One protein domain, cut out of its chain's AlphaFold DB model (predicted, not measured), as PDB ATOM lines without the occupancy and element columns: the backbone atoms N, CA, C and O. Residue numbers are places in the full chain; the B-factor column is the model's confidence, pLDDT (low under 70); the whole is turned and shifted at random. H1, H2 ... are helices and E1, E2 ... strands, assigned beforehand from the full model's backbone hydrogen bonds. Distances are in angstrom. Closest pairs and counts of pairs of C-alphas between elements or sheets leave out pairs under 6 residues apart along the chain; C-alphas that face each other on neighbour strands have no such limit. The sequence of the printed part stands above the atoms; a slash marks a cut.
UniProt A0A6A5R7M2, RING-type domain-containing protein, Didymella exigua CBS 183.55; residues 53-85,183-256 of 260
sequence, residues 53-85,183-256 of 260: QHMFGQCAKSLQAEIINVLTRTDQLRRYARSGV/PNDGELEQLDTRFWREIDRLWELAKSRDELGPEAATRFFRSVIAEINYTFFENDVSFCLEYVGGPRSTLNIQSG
ATOM      1  N   GLN A  53     -41.444  30.520  44.994       88.19
ATOM      2  CA  GLN A  53     -40.013  30.710  44.770       88.19
ATOM      3  C   GLN A  53     -39.162  29.605  45.415       88.19
ATOM      4  O   GLN A  53     -38.163  29.170  44.831       88.19
ATOM      5  N   HIS A  54     -39.563  29.107  46.586       91.44
ATOM      6  CA  HIS A  54     -38.900  27.985  47.243       91.44
ATOM      7  C   HIS A  54     -39.053  26.679  46.452       91.44
ATOM      8  O   HIS A  54     -38.055  26.019  46.156       91.44
ATOM      9  N   MET A  55     -40.285  26.338  46.061       91.19
ATOM     10  CA  MET A  55     -40.599  25.152  45.255       91.19
ATOM     11  C   MET A  55     -39.854  25.168  43.917       91.19
ATOM     12  O   MET A  55     -39.259  24.169  43.510       91.19
ATOM     13  N   PHE A  56     -39.826  26.329  43.265       91.44
ATOM     14  CA  PHE A  56     -39.092  26.538  42.024       91.44
ATOM     15  C   PHE A  56     -37.590  26.277  42.194       91.44
ATOM     16  O   PHE A  56     -36.987  25.535  41.416       91.44
ATOM     17  N   GLY A  57     -36.988  26.850  43.242       92.31
ATOM     18  CA  GLY A  57     -35.573  26.652  43.550       92.31
ATOM     19  C   GLY A  57     -35.225  25.188  43.823       92.31
ATOM     20  O   GLY A  57     -34.183  24.714  43.372       92.31
ATOM     21  N   GLN A  58     -36.098  24.448  44.510       95.31
ATOM     22  CA  GLN A  58     -35.910  23.010  44.724       95.31
ATOM     23  C   GLN A  58     -35.982  22.213  43.416       95.31
ATOM     24  O   GLN A  58     -35.137  21.350  43.181       95.31
ATOM     25  N   CYS A  59     -36.951  22.523  42.547       95.81
ATOM     26  CA  CYS A  59     -37.094  21.858  41.253       95.81
ATOM     27  C   CYS A  59     -35.851  22.071  40.373       95.81
ATOM     28  O   CYS A  59     -35.291  21.108  39.850       95.81
ATOM     29  N   ALA A  60     -35.357  23.311  40.298       94.62
ATOM     30  CA  ALA A  60     -34.143  23.650  39.559       94.62
ATOM     31  C   ALA A  60     -32.918  22.873  40.069       94.62
ATOM     32  O   ALA A  60     -32.200  22.269  39.273       94.62
ATOM     33  N   LYS A  61     -32.725  22.818  41.395       96.00
ATOM     34  CA  LYS A  61     -31.632  22.054  42.019       96.00
ATOM     35  C   LYS A  61     -31.729  20.555  41.742       96.00
ATOM     36  O   LYS A  61     -30.710  19.912  41.512       96.00
ATOM     37  N   SER A  62     -32.940  19.996  41.745       97.00
ATOM     38  CA  SER A  62     -33.147  18.580  41.422       97.00
ATOM     39  C   SER A  62     -32.781  18.272  39.969       97.00
ATOM     40  O   SER A  62     -32.116  17.271  39.714       97.00
ATOM     41  N   LEU A  63     -33.184  19.126  39.022       96.25
ATOM     42  CA  LEU A  63     -32.833  18.974  37.604       96.25
ATOM     43  C   LEU A  63     -31.326  19.140  37.376       96.25
ATOM     44  O   LEU A  63     -30.723  18.361  36.646       96.25
ATOM     45  N   GLN A  64     -30.704  20.110  38.045       96.31
ATOM     46  CA  GLN A  64     -29.256  20.312  38.032       96.31
ATOM     47  C   GLN A  64     -28.501  19.075  38.531       96.31
ATOM     48  O   GLN A  64     -27.598  18.601  37.844       96.31
ATOM     49  N   ALA A  65     -28.876  18.534  39.694       96.69
ATOM     50  CA  ALA A  65     -28.250  17.337  40.253       96.69
ATOM     51  C   ALA A  65     -28.363  16.143  39.293       96.69
ATOM     52  O   ALA A  65     -27.415  15.383  39.113       96.69
ATOM     53  N   GLU A  66     -29.511  16.011  38.635       97.94
ATOM     54  CA  GLU A  66     -29.748  14.967  37.653       97.94
ATOM     55  C   GLU A  66     -28.871  15.131  36.395       97.94
ATOM     56  O   GLU A  66     -28.206  14.178  35.987       97.94
ATOM     57  N   ILE A  67     -28.780  16.341  35.831       96.81
ATOM     58  CA  ILE A  67     -27.871  16.651  34.713       96.81
ATOM     59  C   ILE A  67     -26.419  16.322  35.087       96.81
ATOM     60  O   ILE A  67     -25.695  15.705  34.298       96.81
ATOM     61  N   ILE A  68     -26.004  16.695  36.302       96.50
ATOM     62  CA  ILE A  68     -24.656  16.423  36.807       96.50
ATOM     63  C   ILE A  68     -24.400  14.918  36.882       96.50
ATOM     64  O   ILE A  68     -23.369  14.449  36.396       96.50
ATOM     65  N   ASN A  69     -25.340  14.148  37.433       97.44
ATOM     66  CA  ASN A  69     -25.221  12.695  37.540       97.44
ATOM     67  C   ASN A  69     -25.083  12.029  36.165       97.44
ATOM     68  O   ASN A  69     -24.214  11.173  35.979       97.44
ATOM     69  N   VAL A  70     -25.901  12.438  35.191       97.38
ATOM     70  CA  VAL A  70     -25.879  11.879  33.833       97.38
ATOM     71  C   VAL A  70     -24.543  12.145  33.137       97.38
ATOM     72  O   VAL A  70     -23.933  11.215  32.600       97.38
ATOM     73  N   LEU A  71     -24.051  13.385  33.170       96.44
ATOM     74  CA  LEU A  71     -22.786  13.734  32.515       96.44
ATOM     75  C   LEU A  71     -21.569  13.164  33.251       96.44
ATOM     76  O   LEU A  71     -20.641  12.688  32.600       96.44
ATOM     77  N   THR A  72     -21.602  13.084  34.583       95.88
ATOM     78  CA  THR A  72     -20.560  12.398  35.370       95.88
ATOM     79  C   THR A  72     -20.477  10.920  34.996       95.88
ATOM     80  O   THR A  72     -19.394  10.398  34.727       95.88
ATOM     81  N   ARG A  73     -21.624  10.231  34.911       96.94
ATOM     82  CA  ARG A  73     -21.670   8.826  34.486       96.94
ATOM     83  C   ARG A  73     -21.170   8.656  33.052       96.94
ATOM     84  O   ARG A  73     -20.402   7.739  32.776       96.94
ATOM     85  N   THR A  74     -21.552   9.565  32.159       95.75
ATOM     86  CA  THR A  74     -21.075   9.576  30.769       95.75
ATOM     87  C   THR A  74     -19.552   9.731  30.701       95.75
ATOM     88  O   THR A  74     -18.901   9.020  29.935       95.75
ATOM     89  N   ASP A  75     -18.959  10.607  31.518       95.06
ATOM     90  CA  ASP A  75     -17.504  10.800  31.566       95.06
ATOM     91  C   ASP A  75     -16.786   9.538  32.059       95.06
ATOM     92  O   ASP A  75     -15.827   9.088  31.433       95.06
ATOM     93  N   GLN A  76     -17.301   8.894  33.112       93.69
ATOM     94  CA  GLN A  76     -16.765   7.623  33.617       93.69
ATOM     95  C   GLN A  76     -16.758   6.532  32.538       93.69
ATOM     96  O   GLN A  76     -15.747   5.853  32.345       93.69
ATOM     97  N   LEU A  77     -17.863   6.391  31.800       93.38
ATOM     98  CA  LEU A  77     -17.975   5.425  30.706       93.38
ATOM     99  C   LEU A  77     -16.995   5.735  29.570       93.38
ATOM    100  O   LEU A  77     -16.346   4.824  29.055       93.38
ATOM    101  N   ARG A  78     -16.821   7.014  29.218       91.50
ATOM    102  CA  ARG A  78     -15.847   7.447  28.204       91.50
ATOM    103  C   ARG A  78     -14.404   7.212  28.647       91.50
ATOM    104  O   ARG A  78     -13.592   6.776  27.833       91.50
ATOM    105  N   ARG A  79     -14.065   7.467  29.915       89.38
ATOM    106  CA  ARG A  79     -12.735   7.166  30.480       89.38
ATOM    107  C   ARG A  79     -12.446   5.668  30.427       89.38
ATOM    108  O   ARG A  79     -11.354   5.279  30.020       89.38
ATOM    109  N   TYR A  80     -13.434   4.837  30.757       87.56
ATOM    110  CA  TYR A  80     -13.308   3.387  30.637       87.56
ATOM    111  C   TYR A  80     -13.114   2.958  29.174       87.56
ATOM    112  O   TYR A  80     -12.184   2.209  28.886       87.56
ATOM    113  N   ALA A  81     -13.873   3.523  28.231       87.38
ATOM    114  CA  ALA A  81     -13.691   3.239  26.805       87.38
ATOM    115  C   ALA A  81     -12.301   3.657  26.275       87.38
ATOM    116  O   ALA A  81     -11.732   2.992  25.410       87.38
ATOM    117  N   ARG A  82     -11.706   4.728  26.823       85.50
ATOM    118  CA  ARG A  82     -10.327   5.148  26.501       85.50
ATOM    119  C   ARG A  82      -9.254   4.215  27.065       85.50
ATOM    120  O   ARG A  82      -8.138   4.239  26.554       85.50
ATOM    121  N   SER A  83      -9.563   3.408  28.086       84.00
ATOM    122  CA  SER A  83      -8.580   2.517  28.730       84.00
ATOM    123  C   SER A  83      -8.099   1.368  27.829       84.00
ATOM    124  O   SER A  83      -7.102   0.718  28.137       84.00
ATOM    125  N   GLY A  84      -8.731   1.182  26.669       82.38
ATOM    126  CA  GLY A  84      -8.232   0.349  25.585       82.38
ATOM    127  C   GLY A  84      -9.380  -0.123  24.710       82.38
ATOM    128  O   GLY A  84     -10.299  -0.778  25.192       82.38
ATOM    129  N   VAL A  85      -9.321   0.178  23.411       85.38
ATOM    130  CA  VAL A  85     -10.250  -0.419  22.448       85.38
ATOM    131  C   VAL A  85      -9.918  -1.904  22.357       85.38
ATOM    132  O   VAL A  85      -8.857  -2.284  21.855       85.38
ATOM    133  N   PRO A 183     -19.588  -2.877  26.120       82.19
ATOM    134  CA  PRO A 183     -20.723  -3.369  26.908       82.19
ATOM    135  C   PRO A 183     -21.676  -2.246  27.348       82.19
ATOM    136  O   PRO A 183     -22.840  -2.499  27.643       82.19
ATOM    137  N   ASN A 184     -21.189  -1.002  27.344       89.38
ATOM    138  CA  ASN A 184     -21.924   0.180  27.784       89.38
ATOM    139  C   ASN A 184     -22.423   1.071  26.631       89.38
ATOM    140  O   ASN A 184     -22.893   2.172  26.906       89.38
ATOM    141  N   ASP A 185     -22.336   0.643  25.364       87.00
ATOM    142  CA  ASP A 185     -22.821   1.454  24.228       87.00
ATOM    143  C   ASP A 185     -24.315   1.793  24.381       87.00
ATOM    144  O   ASP A 185     -24.713   2.949  24.243       87.00
ATOM    145  N   GLY A 186     -25.132   0.818  24.795       92.38
ATOM    146  CA  GLY A 186     -26.550   1.052  25.087       92.38
ATOM    147  C   GLY A 186     -26.796   1.952  26.307       92.38
ATOM    148  O   GLY A 186     -27.802   2.653  26.357       92.38
ATOM    149  N   GLU A 187     -25.883   1.973  27.285       94.50
ATOM    150  CA  GLU A 187     -25.980   2.873  28.444       94.50
ATOM    151  C   GLU A 187     -25.678   4.323  28.037       94.50
ATOM    152  O   GLU A 187     -26.378   5.237  28.469       94.50
ATOM    153  N   LEU A 188     -24.690   4.542  27.163       93.94
ATOM    154  CA  LEU A 188     -24.352   5.873  26.646       93.94
ATOM    155  C   LEU A 188     -25.519   6.504  25.871       93.94
ATOM    156  O   LEU A 188     -25.814   7.678  26.084       93.94
ATOM    157  N   GLU A 189     -26.217   5.736  25.029       93.81
ATOM    158  CA  GLU A 189     -27.401   6.217  24.297       93.81
ATOM    159  C   GLU A 189     -28.564   6.576  25.244       93.81
ATOM    160  O   GLU A 189     -29.231   7.605  25.084       93.81
ATOM    161  N   GLN A 190     -28.778   5.766  26.287       95.88
ATOM    162  CA  GLN A 190     -29.782   6.047  27.319       95.88
ATOM    163  C   GLN A 190     -29.448   7.307  28.124       95.88
ATOM    164  O   GLN A 190     -30.346   8.098  28.429       95.88
ATOM    165  N   LEU A 191     -28.173   7.505  28.470       95.75
ATOM    166  CA  LEU A 191     -27.703   8.689  29.184       95.75
ATOM    167  C   LEU A 191     -27.851   9.952  28.334       95.75
ATOM    168  O   LEU A 191     -28.327  10.954  28.858       95.75
ATOM    169  N   ASP A 192     -27.538   9.902  27.037       94.38
ATOM    170  CA  ASP A 192     -27.735  11.039  26.127       94.38
ATOM    171  C   ASP A 192     -29.217  11.438  26.033       94.38
ATOM    172  O   ASP A 192     -29.585  12.592  26.264       94.38
ATOM    173  N   THR A 193     -30.103  10.455  25.835       95.38
ATOM    174  CA  THR A 193     -31.557  10.689  25.822       95.38
ATOM    175  C   THR A 193     -32.046  11.300  27.140       95.38
ATOM    176  O   THR A 193     -32.871  12.219  27.152       95.38
ATOM    177  N   ARG A 194     -31.543  10.793  28.274       96.25
ATOM    178  CA  ARG A 194     -31.884  11.288  29.614       96.25
ATOM    179  C   ARG A 194     -31.388  12.718  29.813       96.25
ATOM    180  O   ARG A 194     -32.170  13.545  30.269       96.25
ATOM    181  N   PHE A 195     -30.150  13.019  29.425       95.88
ATOM    182  CA  PHE A 195     -29.565  14.356  29.504       95.88
ATOM    183  C   PHE A 195     -30.443  15.391  28.793       95.88
ATOM    184  O   PHE A 195     -30.883  16.358  29.419       95.88
ATOM    185  N   TRP A 196     -30.768  15.158  27.518       94.50
ATOM    186  CA  TRP A 196     -31.549  16.118  26.734       94.50
ATOM    187  C   TRP A 196     -32.951  16.335  27.296       94.50
ATOM    188  O   TRP A 196     -33.421  17.471  27.357       94.50
ATOM    189  N   ARG A 197     -33.591  15.276  27.806       95.12
ATOM    190  CA  ARG A 197     -34.893  15.392  28.474       95.12
ATOM    191  C   ARG A 197     -34.843  16.297  29.707       95.12
ATOM    192  O   ARG A 197     -35.787  17.054  29.938       95.12
ATOM    193  N   GLU A 198     -33.789  16.220  30.514       95.69
ATOM    194  CA  GLU A 198     -33.677  17.073  31.701       95.69
ATOM    195  C   GLU A 198     -33.307  18.521  31.350       95.69
ATOM    196  O   GLU A 198     -33.817  19.445  31.986       95.69
ATOM    197  N   ILE A 199     -32.523  18.741  30.288       93.94
ATOM    198  CA  ILE A 199     -32.294  20.084  29.730       93.94
ATOM    199  C   ILE A 199     -33.612  20.727  29.286       93.94
ATOM    200  O   ILE A 199     -33.866  21.890  29.607       93.94
ATOM    201  N   ASP A 200     -34.485  19.971  28.616       92.50
ATOM    202  CA  ASP A 200     -35.799  20.476  28.208       92.50
ATOM    203  C   ASP A 200     -36.669  20.849  29.403       92.50
ATOM    204  O   ASP A 200     -37.281  21.915  29.419       92.50
ATOM    205  N   ARG A 201     -36.697  20.005  30.438       94.44
ATOM    206  CA  ARG A 201     -37.438  20.296  31.673       94.44
ATOM    207  C   ARG A 201     -36.916  21.545  32.369       94.44
ATOM    208  O   ARG A 201     -37.715  22.349  32.840       94.44
ATOM    209  N   LEU A 202     -35.598  21.730  32.406       93.25
ATOM    210  CA  LEU A 202     -34.984  22.924  32.981       93.25
ATOM    211  C   LEU A 202     -35.338  24.183  32.178       93.25
ATOM    212  O   LEU A 202     -35.574  25.240  32.761       93.25
ATOM    213  N   TRP A 203     -35.417  24.070  30.853       91.00
ATOM    214  CA  TRP A 203     -35.843  25.162  29.983       91.00
ATOM    215  C   TRP A 203     -37.329  25.501  30.147       91.00
ATOM    216  O   TRP A 203     -37.681  26.675  30.260       91.00
ATOM    217  N   GLU A 204     -38.209  24.502  30.223       91.31
ATOM    218  CA  GLU A 204     -39.633  24.729  30.497       91.31
ATOM    219  C   GLU A 204     -39.856  25.325  31.895       91.31
ATOM    220  O   GLU A 204     -40.674  26.230  32.053       91.31
ATOM    221  N   LEU A 205     -39.060  24.916  32.890       91.38
ATOM    222  CA  LEU A 205     -39.037  25.560  34.204       91.38
ATOM    223  C   LEU A 205     -38.580  27.026  34.096       91.38
ATOM    224  O   LEU A 205     -39.182  27.916  34.688       91.38
ATOM    225  N   ALA A 206     -37.552  27.323  33.298       90.12
ATOM    226  CA  ALA A 206     -37.121  28.702  33.064       90.12
ATOM    227  C   ALA A 206     -38.240  29.564  32.448       90.12
ATOM    228  O   ALA A 206     -38.421  30.708  32.866       90.12
ATOM    229  N   LYS A 207     -39.020  29.004  31.511       88.62
ATOM    230  CA  LYS A 207     -40.187  29.665  30.904       88.62
ATOM    231  C   LYS A 207     -41.370  29.819  31.852       88.62
ATOM    232  O   LYS A 207     -42.109  30.785  31.739       88.62
ATOM    233  N   SER A 208     -41.600  28.896  32.782       88.50
ATOM    234  CA  SER A 208     -42.721  29.053  33.719       88.50
ATOM    235  C   SER A 208     -42.506  30.228  34.677       88.50
ATOM    236  O   SER A 208     -43.457  30.738  35.255       88.50
ATOM    237  N   ARG A 209     -41.256  30.685  34.827       80.69
ATOM    238  CA  ARG A 209     -40.892  31.906  35.556       80.69
ATOM    239  C   ARG A 209     -41.131  33.190  34.742       80.69
ATOM    240  O   ARG A 209     -40.941  34.286  35.266       80.69
ATOM    241  N   ASP A 210     -41.527  33.068  33.475       62.50
ATOM    242  CA  ASP A 210     -41.514  34.128  32.460       62.50
ATOM    243  C   ASP A 210     -42.684  35.118  32.531       62.50
ATOM    244  O   ASP A 210     -42.924  35.861  31.582       62.50
ATOM    245  N   GLU A 211     -43.339  35.262  33.685       70.25
ATOM    246  CA  GLU A 211     -44.171  36.448  33.951       70.25
ATOM    247  C   GLU A 211     -43.356  37.768  33.836       70.25
ATOM    248  O   GLU A 211     -43.925  38.857  33.819       70.25
ATOM    249  N   LEU A 212     -42.020  37.675  33.714       61.03
ATOM    250  CA  LEU A 212     -41.051  38.771  33.587       61.03
ATOM    251  C   LEU A 212     -40.404  38.918  32.187       61.03
ATOM    252  O   LEU A 212     -39.602  39.835  31.997       61.03
ATOM    253  N   GLY A 213     -40.739  38.059  31.216       85.25
ATOM    254  CA  GLY A 213     -40.271  38.135  29.823       85.25
ATOM    255  C   GLY A 213     -38.935  37.427  29.513       85.25
ATOM    256  O   GLY A 213     -38.082  37.262  30.390       85.25
ATOM    257  N   PRO A 214     -38.697  37.060  28.235       86.50
ATOM    258  CA  PRO A 214     -37.780  35.986  27.803       86.50
ATOM    259  C   PRO A 214     -36.304  36.170  28.193       86.50
ATOM    260  O   PRO A 214     -35.520  35.212  28.251       86.50
ATOM    261  N   GLU A 215     -35.895  37.406  28.477       88.00
ATOM    262  CA  GLU A 215     -34.568  37.719  29.004       88.00
ATOM    263  C   GLU A 215     -34.362  37.175  30.423       88.00
ATOM    264  O   GLU A 215     -33.261  36.731  30.761       88.00
ATOM    265  N   ALA A 216     -35.407  37.185  31.255       88.31
ATOM    266  CA  ALA A 216     -35.367  36.662  32.614       88.31
ATOM    267  C   ALA A 216     -35.194  35.138  32.612       88.31
ATOM    268  O   ALA A 216     -34.313  34.633  33.314       88.31
ATOM    269  N   ALA A 217     -35.954  34.423  31.771       87.62
ATOM    270  CA  ALA A 217     -35.794  32.984  31.563       87.62
ATOM    271  C   ALA A 217     -34.375  32.638  31.078       87.62
ATOM    272  O   ALA A 217     -33.709  31.773  31.649       87.62
ATOM    273  N   THR A 218     -33.862  33.384  30.093       88.62
ATOM    274  CA  THR A 218     -32.497  33.203  29.574       88.62
ATOM    275  C   THR A 218     -31.437  33.431  30.654       88.62
ATOM    276  O   THR A 218     -30.497  32.645  30.779       88.62
ATOM    277  N   ARG A 219     -31.572  34.497  31.453       89.94
ATOM    278  CA  ARG A 219     -30.646  34.806  32.553       89.94
ATOM    279  C   ARG A 219     -30.654  33.708  33.612       89.94
ATOM    280  O   ARG A 219     -29.588  33.297  34.060       89.94
ATOM    281  N   PHE A 220     -31.839  33.225  33.980       91.31
ATOM    282  CA  PHE A 220     -31.982  32.121  34.922       91.31
ATOM    283  C   PHE A 220     -31.318  30.848  34.391       91.31
ATOM    284  O   PHE A 220     -30.483  30.269  35.081       91.31
ATOM    285  N   PHE A 221     -31.617  30.456  33.150       91.12
ATOM    286  CA  PHE A 221     -31.032  29.265  32.540       91.12
ATOM    287  C   PHE A 221     -29.500  29.350  32.488       91.12
ATOM    288  O   PHE A 221     -28.818  28.427  32.926       91.12
ATOM    289  N   ARG A 222     -28.943  30.493  32.060       91.81
ATOM    290  CA  ARG A 222     -27.489  30.741  32.080       91.81
ATOM    291  C   ARG A 222     -26.883  30.608  33.476       91.81
ATOM    292  O   ARG A 222     -25.802  30.044  33.599       91.81
ATOM    293  N   SER A 223     -27.570  31.102  34.507       94.00
ATOM    294  CA  SER A 223     -27.125  30.963  35.899       94.00
ATOM    295  C   SER A 223     -27.022  29.493  36.305       94.00
ATOM    296  O   SER A 223     -25.996  29.083  36.835       94.00
ATOM    297  N   VAL A 224     -28.040  28.683  35.998       94.00
ATOM    298  CA  VAL A 224     -28.028  27.248  36.327       94.00
ATOM    299  C   VAL A 224     -26.928  26.511  35.560       94.00
ATOM    300  O   VAL A 224     -26.208  25.705  36.144       94.00
ATOM    301  N   ILE A 225     -26.742  26.812  34.271       94.88
ATOM    302  CA  ILE A 225     -25.655  26.230  33.467       94.88
ATOM    303  C   ILE A 225     -24.277  26.589  34.043       94.88
ATOM    304  O   ILE A 225     -23.406  25.723  34.123       94.88
ATOM    305  N   ALA A 226     -24.077  27.829  34.500       95.56
ATOM    306  CA  ALA A 226     -22.830  28.239  35.142       95.56
ATOM    307  C   ALA A 226     -22.557  27.455  36.439       95.56
ATOM    308  O   ALA A 226     -21.429  27.018  36.662       95.56
ATOM    309  N   GLU A 227     -23.580  27.216  37.263       96.81
ATOM    310  CA  GLU A 227     -23.450  26.405  38.482       96.81
ATOM    311  C   GLU A 227     -23.169  24.921  38.177       96.81
ATOM    312  O   GLU A 227     -22.376  24.279  38.872       96.81
ATOM    313  N   ILE A 228     -23.783  24.366  37.123       96.06
ATOM    314  CA  ILE A 228     -23.474  23.013  36.630       96.06
ATOM    315  C   ILE A 228     -22.002  22.925  36.212       96.06
ATOM    316  O   ILE A 228     -21.294  22.034  36.674       96.06
ATOM    317  N   ASN A 229     -21.524  23.869  35.398       96.19
ATOM    318  CA  ASN A 229     -20.130  23.905  34.950       96.19
ATOM    319  C   ASN A 229     -19.149  24.044  36.115       96.19
ATOM    320  O   ASN A 229     -18.132  23.359  36.134       96.19
ATOM    321  N   TYR A 230     -19.466  24.884  37.104       96.25
ATOM    322  CA  TYR A 230     -18.663  24.990  38.321       96.25
ATOM    323  C   TYR A 230     -18.576  23.640  39.046       96.25
ATOM    324  O   TYR A 230     -17.499  23.211  39.449       96.25
ATOM    325  N   THR A 231     -19.695  22.914  39.137       95.94
ATOM    326  CA  THR A 231     -19.707  21.580  39.749       95.94
ATOM    327  C   THR A 231     -18.898  20.568  38.936       95.94
ATOM    328  O   THR A 231     -18.204  19.738  39.521       95.94
ATOM    329  N   PHE A 232     -18.936  20.630  37.603       96.12
ATOM    330  CA  PHE A 232     -18.091  19.785  36.754       96.12
ATOM    331  C   PHE A 232     -16.607  20.061  36.939       96.12
ATOM    332  O   PHE A 232     -15.838  19.109  37.037       96.12
ATOM    333  N   PHE A 233     -16.219  21.326  37.056       94.00
ATOM    334  CA  PHE A 233     -14.847  21.706  37.363       94.00
ATOM    335  C   PHE A 233     -14.379  21.128  38.712       94.00
ATOM    336  O   PHE A 233     -13.359  20.445  38.758       94.00
ATOM    337  N   GLU A 234     -15.153  21.315  39.787       96.12
ATOM    338  CA  GLU A 234     -14.805  20.816  41.133       96.12
ATOM    339  C   GLU A 234     -14.709  19.280  41.210       96.12
ATOM    340  O   GLU A 234     -13.955  18.740  42.017       96.12
ATOM    341  N   ASN A 235     -15.461  18.562  40.370       93.62
ATOM    342  CA  ASN A 235     -15.496  17.096  40.356       93.62
ATOM    343  C   ASN A 235     -14.636  16.468  39.242       93.62
ATOM    344  O   ASN A 235     -14.773  15.270  38.992       93.62
ATOM    345  N   ASP A 236     -13.781  17.248  38.566       93.44
ATOM    346  CA  ASP A 236     -12.961  16.794  37.428       93.44
ATOM    347  C   ASP A 236     -13.796  16.091  36.335       93.44
ATOM    348  O   ASP A 236     -13.405  15.077  35.767       93.44
ATOM    349  N   VAL A 237     -14.990  16.594  36.031       94.94
ATOM    350  CA  VAL A 237     -15.833  16.052  34.956       94.94
ATOM    351  C   VAL A 237     -15.466  16.749  33.648       94.94
ATOM    352  O   VAL A 237     -15.584  17.967  33.547       94.94
ATOM    353  N   SER A 238     -15.071  15.994  32.618       93.38
ATOM    354  CA  SER A 238     -14.502  16.521  31.357       93.38
ATOM    355  C   SER A 238     -15.511  17.194  30.401       93.38
ATOM    356  O   SER A 238     -15.344  17.120  29.180       93.38
ATOM    357  N   PHE A 239     -16.586  17.795  30.917       94.06
ATOM    358  CA  PHE A 239     -17.667  18.413  30.147       94.06
ATOM    359  C   PHE A 239     -17.833  19.890  30.492       94.06
ATOM    360  O   PHE A 239     -17.867  20.239  31.664       94.06
ATOM    361  N   CYS A 240     -18.051  20.726  29.480       94.94
ATOM    362  CA  CYS A 240     -18.458  22.121  29.626       94.94
ATOM    363  C   CYS A 240     -19.720  22.382  28.795       94.94
ATOM    364  O   CYS A 240     -19.804  21.983  27.629       94.94
ATOM    365  N   LEU A 241     -20.705  23.035  29.408       94.81
ATOM    366  CA  LEU A 241     -21.965  23.420  28.786       94.81
ATOM    367  C   LEU A 241     -21.941  24.907  28.426       94.81
ATOM    368  O   LEU A 241     -21.781  25.765  29.291       94.81
ATOM    369  N   GLU A 242     -22.156  25.228  27.158       93.81
ATOM    370  CA  GLU A 242     -22.165  26.601  26.661       93.81
ATOM    371  C   GLU A 242     -23.536  26.941  26.074       93.81
ATOM    372  O   GLU A 242     -24.037  26.261  25.182       93.81
ATOM    373  N   TYR A 243     -24.156  28.015  26.567       90.44
ATOM    374  CA  TYR A 243     -25.426  28.501  26.034       90.44
ATOM    375  C   TYR A 243     -25.200  29.519  24.910       90.44
ATOM    376  O   TYR A 243     -24.784  30.653  25.154       90.44
ATOM    377  N   VAL A 244     -25.565  29.133  23.692       89.50
ATOM    378  CA  VAL A 244     -25.372  29.882  22.441       89.50
ATOM    379  C   VAL A 244     -26.630  30.680  22.025       89.50
ATOM    380  O   VAL A 244     -26.562  31.515  21.130       89.50
ATOM    381  N   GLY A 245     -27.766  30.524  22.727       81.75
ATOM    382  CA  GLY A 245     -28.989  31.334  22.545       81.75
ATOM    383  C   GLY A 245     -30.118  30.667  21.750       81.75
ATOM    384  O   GLY A 245     -29.897  30.301  20.609       81.75
ATOM    385  N   GLY A 246     -31.336  30.569  22.312       67.75
ATOM    386  CA  GLY A 246     -32.542  29.962  21.696       67.75
ATOM    387  C   GLY A 246     -32.921  28.596  22.315       67.75
ATOM    388  O   GLY A 246     -32.213  28.152  23.213       67.75
ATOM    389  N   PRO A 247     -34.013  27.916  21.898       59.00
ATOM    390  CA  PRO A 247     -34.400  26.595  22.427       59.00
ATOM    391  C   PRO A 247     -33.671  25.406  21.750       59.00
ATOM    392  O   PRO A 247     -33.422  25.455  20.545       59.00
ATOM    393  N   ARG A 248     -33.403  24.331  22.527       52.50
ATOM    394  CA  ARG A 248     -32.804  22.995  22.210       52.50
ATOM    395  C   ARG A 248     -31.485  22.951  21.413       52.50
ATOM    396  O   ARG A 248     -30.560  22.264  21.817       52.50
ATOM    397  N   SER A 249     -31.374  23.678  20.309       55.22
ATOM    398  CA  SER A 249     -30.279  23.624  19.316       55.22
ATOM    399  C   SER A 249     -29.003  24.376  19.724       55.22
ATOM    400  O   SER A 249     -28.124  24.624  18.902       55.22
ATOM    401  N   THR A 250     -28.957  24.860  20.958       71.50
ATOM    402  CA  THR A 250     -28.175  26.046  21.328       71.50
ATOM    403  C   THR A 250     -27.382  25.824  22.603       71.50
ATOM    404  O   THR A 250     -26.670  26.724  23.029       71.50
ATOM    405  N   LEU A 251     -27.493  24.646  23.223       85.56
ATOM    406  CA  LEU A 251     -26.565  24.210  24.251       85.56
ATOM    407  C   LEU A 251     -25.457  23.415  23.564       85.56
ATOM    408  O   LEU A 251     -25.687  22.316  23.064       85.56
ATOM    409  N   ASN A 252     -24.267  23.994  23.514       88.75
ATOM    410  CA  ASN A 252     -23.082  23.323  23.020       88.75
ATOM    411  C   ASN A 252     -22.445  22.538  24.172       88.75
ATOM    412  O   ASN A 252     -22.261  23.073  25.267       88.75
ATOM    413  N   ILE A 253     -22.131  21.266  23.927       90.56
ATOM    414  CA  ILE A 253     -21.449  20.403  24.890       90.56
ATOM    415  C   ILE A 253     -20.030  20.207  24.388       90.56
ATOM    416  O   ILE A 253     -19.796  19.523  23.391       90.56
ATOM    417  N   GLN A 254     -19.074  20.780  25.102       90.81
ATOM    418  CA  GLN A 254     -17.664  20.592  24.810       90.81
ATOM    419  C   GLN A 254     -17.109  19.521  25.745       90.81
ATOM    420  O   GLN A 254     -17.281  19.602  26.960       90.81
ATOM    421  N   SER A 255     -16.449  18.505  25.188       88.12
ATOM    422  CA  SER A 255     -15.659  17.567  25.985       88.12
ATOM    423  C   SER A 255     -14.190  17.972  25.943       88.12
ATOM    424  O   SER A 255     -13.612  18.010  24.856       88.12
ATOM    425  N   GLY A 256     -13.577  18.236  27.094       81.88
ATOM    426  CA  GLY A 256     -12.198  18.716  27.183       81.88
ATOM    427  C   GLY A 256     -11.647  18.656  28.606       81.88
ATOM    428  O   GLY A 256     -12.393  18.443  29.557       81.88
TER     429      GLY A 256
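Overview. This is residues 53 to 85 and 183 to 256 of the 260 residues of the protein "RING-type domain-containing protein" of Didymella exigua CBS 183.55 (UniProt A0A6A5R7M2). Two long helices, H1 and H2, lie side by side and run opposite ways; the chain then folds back from the end of H2 into H3, which crosses H1 slantwise over the middle part of H1, residues 60 to 72. A small hairpin of two strands, E1 and E2, packs on H3 through E1, with E2 on the side away from H3. The 107 printed residues hold three named helices and two named strands, in the order H1, H2, H3, E1, E2, and the class is mostly helix; the sheet, E1 - E2, is antiparallel. The whole is compact, with a radius of gyration of the C-alphas of 14.7 A, yet elongated, with spans of 51 by 26 by 23 A.

Along the chain. H1 is residues 53 to 82, 43.2 A from first to last C-alpha, and begins at C-alpha 53 at (-40.013, 30.710, 44.770). H2 is residues 185 to 208, 35.3 A long. H3 is residues 214 to 234, 30.6 A long, beginning at C-alpha 214 at (-37.780, 35.986, 27.803). The strands E1, residues 239 to 243, and E2, residues 251 to 255, have five residues each; E2 ends at C-alpha 255 at (-15.659, 17.567, 25.985).

Arrangement. H1 and H2 touch at a shallow tilt of 22 degrees, opposite ways; their closest C-alphas are those of Val 70 and Leu 191, 5.9 A apart. H1 touches H3 with residues 60 to 72 alone, at a steep tilt of 45 degrees, the same way, closest at the C-alphas of Gln 64 and Ile 228, 6.5 A. H2 and H3 are a helical hairpin, at a steep tilt of 40 degrees, opposite ways; residues 202 to 207 of H2 alone touch H3, closest at the C-alphas of Ala 206 and Ala 217, 4.7 A. The helix packing is mostly crossed, only just, with one of three touching pairs at a shallow tilt. In H1, H2 and H3 every O i to N i+4 pair is within hydrogen-bond range. The closest C-alphas of H3 and E1 are those of Asn 229 and Cys 240, 5.9 A apart. E1 and E2 are an antiparallel hairpin, with N 240 and O 254 at 2.9 A and N 252 and O 242 at 2.8 A, within hydrogen-bond range. H3 and E2 are apart, and H2 is apart from both strands.

Size, cuts and confidence. The two C-alphas farthest apart, those of Gly 84 and Glu 211, are 51.6 A apart. Residues 86 to 182 are not printed, and C-alphas 85 and 183 stand 11.8 A apart across this cut. Of the links that are printed whole, H2 to H3 and H3 to E1 are tight, E1 to E2 is short, and none is long. The mean pLDDT of the printed part is 90.0; it is under 70 at residues 210, 212 and 246 to 249.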